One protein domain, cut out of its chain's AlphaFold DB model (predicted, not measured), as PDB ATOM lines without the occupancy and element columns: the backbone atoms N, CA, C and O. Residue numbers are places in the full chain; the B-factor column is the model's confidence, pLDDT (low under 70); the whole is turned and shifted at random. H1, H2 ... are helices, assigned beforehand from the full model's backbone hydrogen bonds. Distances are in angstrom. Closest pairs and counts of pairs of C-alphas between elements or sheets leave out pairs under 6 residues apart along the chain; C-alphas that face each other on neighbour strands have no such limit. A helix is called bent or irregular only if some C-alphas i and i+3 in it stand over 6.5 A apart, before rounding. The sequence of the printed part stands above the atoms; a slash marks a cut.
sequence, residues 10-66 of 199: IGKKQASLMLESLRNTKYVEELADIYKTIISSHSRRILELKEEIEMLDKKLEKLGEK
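AT A GLANCE: This is residues 10 to 66 of the 199 residues of the protein "Transposase IS116/IS110/IS902 family protein" of Candidatus Methanoperedenaceae archaeon GB37 (UniProt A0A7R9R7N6). One long helix, H2, makes the length of an open, hook-like shape, and a much shorter helix, H1, is the other arm, set off from the first end of H2 across a gap, with residues 24 to 28 joining the two as the closed end of a lopsided V. The space between the two arms is empty, and no core is formed. The printed part has 57 residues with two named helices, H1 then H2 along the chain, and no named strand; the class is all helix. The whole is extended, with a radius of gyration of the C-alphas of 19.2 A, and it is only just flat, its C-alphas spanning 59 by 29 by 7 A.

HOW THE PARTS SIT: H2, residues 29 to 64, is the longest helix, and along it z falls from 13.084 at C-alpha 29 to -27.941 at C-alpha 64. H1, residues 12 to 23, is apart from H2, with no C-alpha of the one within 8 A of the other. Along H1, z rises from -13.247 at C-alpha 12 to 3.157 at C-alpha 23. A tight link of 5 residues joins them. In H1 every O i to N i+4 pair is within hydrogen-bond range; in H2 30 of 32 are.

IN THESE COORDINATES: H2 has 36 residues, and its first and last C-alphas are 52.6 A apart, from Glu 29 at (32.491, 8.299, 13.084) to Gly 64 at (63.852, 18.211, -27.941). H1 has 12 residues and measures 16.5 A from C-alpha 12 at (27.706, -0.126, -13.247) to C-alpha 23. Neither helix is bent.

THE WHOLE: The two C-alphas farthest apart are those of Lys 26 and Lys 66, at 59.1 A. Residues 11 to 17 and 19 to 66 stand free. The printed part has no cut and no long link. The mean pLDDT of the printed part is 87.6, and confidence is under 70 at residue 27 and at residues 29 to 30 of H2.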
ATOM      1  N   ILE A  10      35.325   2.536 -13.825       84.38
ATOM      2  CA  ILE A  10      34.287   2.067 -12.892       84.38
ATOM      3  C   ILE A  10      32.963   1.856 -13.640       84.38
ATOM      4  O   ILE A  10      32.246   2.799 -13.967       84.38
ATOM      5  N   GLY A  11      32.625   0.591 -13.914       87.31
ATOM      6  CA  GLY A  11      31.353   0.203 -14.539       87.31
ATOM      7  C   GLY A  11      30.184   0.093 -13.548       87.31
ATOM      8  O   GLY A  11      30.387   0.027 -12.337       87.31
ATOM      9  N   LYS A  12      28.945  -0.009 -14.059       88.88
ATOM     10  CA  LYS A  12      27.706  -0.126 -13.247       88.88
ATOM     11  C   LYS A  12      27.766  -1.244 -12.197       88.88
ATOM     12  O   LYS A  12      27.333  -1.040 -11.064       88.88
ATOM     13  N   LYS A  13      28.343  -2.396 -12.553       87.94
ATOM     14  CA  LYS A  13      28.534  -3.542 -11.647       87.94
ATOM     15  C   LYS A  13      29.520  -3.229 -10.512       87.94
ATOM     16  O   LYS A  13      29.224  -3.472  -9.353       87.94
ATOM     17  N   GLN A  14      30.665  -2.629 -10.828       86.75
ATOM     18  CA  GLN A  14      31.663  -2.263  -9.817       86.75
ATOM     19  C   GLN A  14      31.136  -1.156  -8.890       86.75
ATOM     20  O   GLN A  14      31.306  -1.222  -7.678       86.75
ATOM     21  N   ALA A  15      30.447  -0.161  -9.458       86.19
ATOM     22  CA  ALA A  15      29.858   0.943  -8.708       86.19
ATOM     23  C   ALA A  15      28.761   0.479  -7.737       86.19
ATOM     24  O   ALA A  15      28.650   1.032  -6.645       86.19
ATOM     25  N   SER A  16      27.949  -0.512  -8.122       84.88
ATOM     26  CA  SER A  16      26.928  -1.092  -7.238       84.88
ATOM     27  C   SER A  16      27.562  -1.875  -6.092       84.88
ATOM     28  O   SER A  16      27.228  -1.590  -4.947       84.88
ATOM     29  N   LEU A  17      28.548  -2.734  -6.378       85.69
ATOM     30  CA  LEU A  17      29.306  -3.459  -5.349       85.69
ATOM     31  C   LEU A  17      29.971  -2.510  -4.343       85.69
ATOM     32  O   LEU A  17      29.849  -2.707  -3.141       85.69
ATOM     33  N   MET A  18      30.616  -1.439  -4.819       83.69
ATOM     34  CA  MET A  18      31.225  -0.431  -3.940       83.69
ATOM     35  C   MET A  18      30.192   0.238  -3.026       83.69
ATOM     36  O   MET A  18      30.435   0.385  -1.833       83.69
ATOM     37  N   LEU A  19      29.032   0.637  -3.560       83.19
ATOM     38  CA  LEU A  19      27.973   1.271  -2.765       83.19
ATOM     39  C   LEU A  19      27.348   0.309  -1.753       83.19
ATOM     40  O   LEU A  19      27.001   0.728  -0.654       83.19
ATOM     41  N   GLU A  20      27.200  -0.961  -2.116       83.12
ATOM     42  CA  GLU A  20      26.687  -2.006  -1.233       83.12
ATOM     43  C   GLU A  20      27.670  -2.313  -0.095       83.12
ATOM     44  O   GLU A  20      27.272  -2.340   1.068       83.12
ATOM     45  N   SER A  21      28.970  -2.420  -0.398       78.56
ATOM     46  CA  SER A  21      30.015  -2.543   0.624       78.56
ATOM     47  C   SER A  21      30.026  -1.344   1.576       78.56
ATOM     48  O   SER A  21      30.084  -1.535   2.788       78.56
ATOM     49  N   LEU A  22      29.895  -0.115   1.061       76.19
ATOM     50  CA  LEU A  22      29.829   1.094   1.892       76.19
ATOM     51  C   LEU A  22      28.600   1.104   2.816       76.19
ATOM     52  O   LEU A  22      28.713   1.526   3.961       76.19
ATOM     53  N   ARG A  23      27.441   0.617   2.350       75.06
ATOM     54  CA  ARG A  23      26.206   0.542   3.157       75.06
ATOM     55  C   ARG A  23      26.302  -0.444   4.321       75.06
ATOM     56  O   ARG A  23      25.717  -0.191   5.365       75.06
ATOM     57  N   ASN A  24      27.034  -1.542   4.138       70.75
ATOM     58  CA  ASN A  24      27.184  -2.597   5.145       70.75
ATOM     59  C   ASN A  24      28.392  -2.386   6.073       70.75
ATOM     60  O   ASN A  24      28.638  -3.197   6.966       70.75
ATOM     61  N   THR A  25      29.161  -1.314   5.876       72.19
ATOM     62  CA  THR A  25      30.339  -1.026   6.695       72.19
ATOM     63  C   THR A  25      29.916  -0.299   7.970       72.19
ATOM     64  O   THR A  25      29.359   0.796   7.918       72.19
ATOM     65  N   LYS A  26      30.191  -0.893   9.137       70.81
ATOM     66  CA  LYS A  26      30.084  -0.197  10.425       70.81
ATOM     67  C   LYS A  26      31.275   0.750  10.563       70.81
ATOM     68  O   LYS A  26      32.407   0.293  10.698       70.81
ATOM     69  N   TYR A  27      31.020   2.051  10.501       67.62
ATOM     70  CA  TYR A  27      32.046   3.078  10.659       67.62
ATOM     71  C   TYR A  27      32.132   3.545  12.111       67.62
ATOM     72  O   TYR A  27      31.112   3.725  12.770       67.62
ATOM     73  N   VAL A  28      33.356   3.786  12.579       70.88
ATOM     74  CA  VAL A  28      33.600   4.677  13.718       70.88
ATOM     75  C   VAL A  28      33.608   6.093  13.151       70.88
ATOM     76  O   VAL A  28      34.372   6.376  12.229       70.88
ATOM     77  N   GLU A  29      32.733   6.962  13.649       68.50
ATOM     78  CA  GLU A  29      32.491   8.299  13.084       68.50
ATOM     79  C   GLU A  29      33.768   9.165  13.059       68.50
ATOM     80  O   GLU A  29      34.041   9.858  12.081       68.50
ATOM     81  N   GLU A  30      34.637   8.995  14.057       69.19
ATOM     82  CA  GLU A  30      35.949   9.649  14.178       69.19
ATOM     83  C   GLU A  30      36.944   9.232  13.076       69.19
ATOM     84  O   GLU A  30      37.771  10.032  12.637       69.19
ATOM     85  N   LEU A  31      36.855   7.996  12.563       77.19
ATOM     86  CA  LEU A  31      37.720   7.530  11.471       77.19
ATOM     87  C   LEU A  31      37.327   8.145  10.124       77.19
ATOM     88  O   LEU A  31      38.178   8.280   9.243       77.19
ATOM     89  N   ALA A  32      36.057   8.515   9.939       76.44
ATOM     90  CA  ALA A  32      35.580   9.062   8.672       76.44
ATOM     91  C   ALA A  32      36.266  10.395   8.336       76.44
ATOM     92  O   ALA A  32      36.663  10.609   7.186       76.44
ATOM     93  N   ASP A  33      36.468  11.257   9.335       80.06
ATOM     94  CA  ASP A  33      37.145  12.543   9.148       80.06
ATOM     95  C   ASP A  33      38.652  12.374   8.881       80.06
ATOM     96  O   ASP A  33      39.222  13.030   7.999       80.06
ATOM     97  N   ILE A  34      39.283  11.394   9.538       83.44
ATOM     98  CA  ILE A  34      40.681  11.016   9.281       83.44
ATOM     99  C   ILE A  34      40.844  10.515   7.840       83.44
ATOM    100  O   ILE A  34      41.703  11.006   7.102       83.44
ATOM    101  N   TYR A  35      39.999   9.581   7.389       85.06
ATOM    102  CA  TYR A  35      40.055   9.075   6.013       85.06
ATOM    103  C   TYR A  35      39.765  10.161   4.983       85.06
ATOM    104  O   TYR A  35      40.445  10.219   3.958       85.06
ATOM    105  N   LYS A  36      38.801  11.049   5.252       85.00
ATOM    106  CA  LYS A  36      38.530  12.210   4.400       85.00
ATOM    107  C   LYS A  36      39.781  13.074   4.257       85.00
ATOM    108  O   LYS A  36      40.166  13.392   3.135       85.00
ATOM    109  N   THR A  37      40.457  13.372   5.365       88.75
ATOM    110  CA  THR A  37      41.703  14.149   5.375       88.75
ATOM    111  C   THR A  37      42.813  13.467   4.570       88.75
ATOM    112  O   THR A  37      43.437  14.109   3.720       88.75
ATOM    113  N   ILE A  38      43.021  12.157   4.757       90.56
ATOM    114  CA  ILE A  38      44.017  11.372   4.006       90.56
ATOM    115  C   ILE A  38      43.707  11.389   2.503       90.56
ATOM    116  O   ILE A  38      44.579  11.708   1.692       90.56
ATOM    117  N   ILE A  39      42.461  11.094   2.121       91.38
ATOM    118  CA  ILE A  39      42.032  11.059   0.718       91.38
ATOM    119  C   ILE A  39      42.190  12.438   0.078       91.38
ATOM    120  O   ILE A  39      42.712  12.535  -1.035       91.38
ATOM    121  N   SER A  40      41.781  13.509   0.762       90.31
ATOM    122  CA  SER A  40      41.946  14.878   0.268       90.31
ATOM    123  C   SER A  40      43.420  15.253   0.102       90.31
ATOM    124  O   SER A  40      43.782  15.828  -0.925       90.31
ATOM    125  N   SER A  41      44.278  14.879   1.056       94.94
ATOM    126  CA  SER A  41      45.726  15.109   0.989       94.94
ATOM    127  C   SER A  41      46.367  14.386  -0.203       94.94
ATOM    128  O   SER A  41      47.033  15.010  -1.030       94.94
ATOM    129  N   HIS A  42      46.097  13.087  -0.370       95.56
ATOM    130  CA  HIS A  42      46.608  12.314  -1.506       95.56
ATOM    131  C   HIS A  42      46.065  12.807  -2.846       95.56
ATOM    132  O   HIS A  42      46.817  12.899  -3.815       95.56
ATOM    133  N   SER A  43      44.782  13.169  -2.904       94.62
ATOM    134  CA  SER A  43      44.175  13.721  -4.118       94.62
ATOM    135  C   SER A  43      44.858  15.019  -4.533       94.62
ATOM    136  O   SER A  43      45.218  15.161  -5.700       94.62
ATOM    137  N   ARG A  44      45.111  15.928  -3.580       95.31
ATOM    138  CA  ARG A  44      45.860  17.166  -3.831       95.31
ATOM    139  C   ARG A  44      47.257  16.864  -4.367       95.31
ATOM    140  O   ARG A  44      47.620  17.374  -5.419       95.31
ATOM    141  N   ARG A  45      47.988  15.951  -3.718       96.75
ATOM    142  CA  ARG A  45      49.341  15.572  -4.143       96.75
ATOM    143  C   ARG A  45      49.380  14.980  -5.553       96.75
ATOM    144  O   ARG A  45      50.293  15.268  -6.317       96.75
ATOM    145  N   ILE A  46      48.396  14.156  -5.914       96.50
ATOM    146  CA  ILE A  46      48.285  13.588  -7.265       96.50
ATOM    147  C   ILE A  46      48.045  14.690  -8.302       96.50
ATOM    148  O   ILE A  46      48.600  14.611  -9.396       96.50
ATOM    149  N   LEU A  47      47.214  15.686  -7.987       95.25
ATOM    150  CA  LEU A  47      46.949  16.806  -8.890       95.25
ATOM    151  C   LEU A  47      48.198  17.677  -9.080       95.25
ATOM    152  O   LEU A  47      48.578  17.916 -10.222       95.25
ATOM    153  N   GLU A  48      48.893  18.026  -7.996       96.94
ATOM    154  CA  GLU A  48      50.168  18.761  -8.046       96.94
ATOM    155  C   GLU A  48      51.205  18.042  -8.923       96.94
ATOM    156  O   GLU A  48      51.794  18.633  -9.827       96.94
ATOM    157  N   LEU A  49      51.393  16.733  -8.713       97.56
ATOM    158  CA  LEU A  49      52.345  15.944  -9.500       97.56
ATOM    159  C   LEU A  49      51.954  15.865 -10.981       97.56
ATOM    160  O   LEU A  49      52.830  15.810 -11.841       97.56
ATOM    161  N   LYS A  50      50.656  15.853 -11.307       96.56
ATOM    162  CA  LYS A  50      50.200  15.884 -12.706       96.56
ATOM    163  C   LYS A  50      50.562  17.200 -13.385       96.56
ATOM    164  O   LYS A  50      51.049  17.166 -14.512       96.56
ATOM    165  N   GLU A  51      50.352  18.323 -12.705       96.94
ATOM    166  CA  GLU A  51      50.718  19.648 -13.214       96.94
ATOM    167  C   GLU A  51      52.236  19.767 -13.407       96.94
ATOM    168  O   GLU A  51      52.700  20.250 -14.443       96.94
ATOM    169  N   GLU A  52      53.022  19.253 -12.456       97.50
ATOM    170  CA  GLU A  52      54.483  19.238 -12.554       97.50
ATOM    171  C   GLU A  52      54.972  18.380 -13.732       97.50
ATOM    172  O   GLU A  52      55.823  18.826 -14.507       97.50
ATOM    173  N   ILE A  53      54.399  17.184 -13.923       96.19
ATOM    174  CA  ILE A  53      54.705  16.314 -15.068       96.19
ATOM    175  C   ILE A  53      54.398  17.031 -16.385       96.19
ATOM    176  O   ILE A  53      55.237  17.018 -17.285       96.19
ATOM    177  N   GLU A  54      53.241  17.683 -16.507       96.38
ATOM    178  CA  GLU A  54      52.866  18.392 -17.734       96.38
ATOM    179  C   GLU A  54      53.805  19.575 -18.020       96.38
ATOM    180  O   GLU A  54      54.224  19.799 -19.161       96.38
ATOM    181  N   MET A  55      54.180  20.319 -16.980       97.44
ATOM    182  CA  MET A  55      55.142  21.416 -17.077       97.44
ATOM    183  C   MET A  55      56.520  20.922 -17.541       97.44
ATOM    184  O   MET A  55      57.128  21.537 -18.425       97.44
ATOM    185  N   LEU A  56      57.002  19.802 -16.996       95.94
ATOM    186  CA  LEU A  56      58.270  19.193 -17.396       95.94
ATOM    187  C   LEU A  56      58.214  18.612 -18.811       95.94
ATOM    188  O   LEU A  56      59.146  18.838 -19.580       95.94
ATOM    189  N   ASP A  57      57.125  17.939 -19.187       94.69
ATOM    190  CA  ASP A  57      56.941  17.401 -20.540       94.69
ATOM    191  C   ASP A  57      56.953  18.549 -21.578       94.69
ATOM    192  O   ASP A  57      57.641  18.452 -22.595       94.69
ATOM    193  N   LYS A  58      56.320  19.701 -21.289       95.50
ATOM    194  CA  LYS A  58      56.388  20.913 -22.139       95.50
ATOM    195  C   LYS A  58      57.806  21.479 -22.261       95.50
ATOM    196  O   LYS A  58      58.205  21.922 -23.338       95.50
ATOM    197  N   LYS A  59      58.577  21.504 -21.168       95.25
ATOM    198  CA  LYS A  59      59.990  21.928 -21.203       95.25
ATOM    199  C   LYS A  59      60.839  20.955 -22.021       95.25
ATOM    200  O   LYS A  59      61.684  21.399 -22.796       95.25
ATOM    201  N   LEU A  60      60.593  19.654 -21.872       94.31
ATOM    202  CA  LEU A  60      61.292  18.607 -22.608       94.31
ATOM    203  C   LEU A  60      61.011  18.702 -24.109       94.31
ATOM    204  O   LEU A  60      61.945  18.577 -24.892       94.31
ATOM    205  N   GLU A  61      59.771  19.003 -24.507       94.38
ATOM    206  CA  GLU A  61      59.405  19.217 -25.913       94.38
ATOM    207  C   GLU A  61      60.224  20.358 -26.534       94.38
ATOM    208  O   GLU A  61      60.900  20.160 -27.543       94.38
ATOM    209  N   LYS A  62      60.278  21.514 -25.857       94.38
ATOM    210  CA  LYS A  62      61.059  22.684 -26.301       94.38
ATOM    211  C   LYS A  62      62.557  22.401 -26.422       94.38
ATOM    212  O   LYS A  62      63.224  22.962 -27.287       94.38
ATOM    213  N   LEU A  63      63.115  21.588 -25.525       93.50
ATOM    214  CA  LEU A  63      64.523  21.183 -25.600       93.50
ATOM    215  C   LEU A  63      64.749  20.146 -26.704       93.50
ATOM    216  O   LEU A  63      65.739  20.230 -27.428       93.50
ATOM    217  N   GLY A  64      63.818  19.208 -26.876       92.81
ATOM    218  CA  GLY A  64      63.852  18.211 -27.941       92.81
ATOM    219  C   GLY A  64      63.826  18.835 -29.335       92.81
ATOM    220  O   GLY A  64      64.533  18.372 -30.223       92.81
ATOM    221  N   GLU A  65      63.108  19.944 -29.519       92.00
ATOM    222  CA  GLU A  65      63.125  20.736 -30.757       92.00
ATOM    223  C   GLU A  65      64.483  21.385 -31.071       92.00
ATOM    224  O   GLU A  65      64.702  21.840 -32.195       92.00
ATOM    225  N   LYS A  66      65.415  21.434 -30.118       94.38
ATOM    226  CA  LYS A  66      66.767  21.968 -30.338       94.38
ATOM    227  C   LYS A  66      67.804  20.881 -30.627       94.38
ATOM    228  O   LYS A  66      68.856  21.204 -31.160       94.38
TER     229      LYS A  66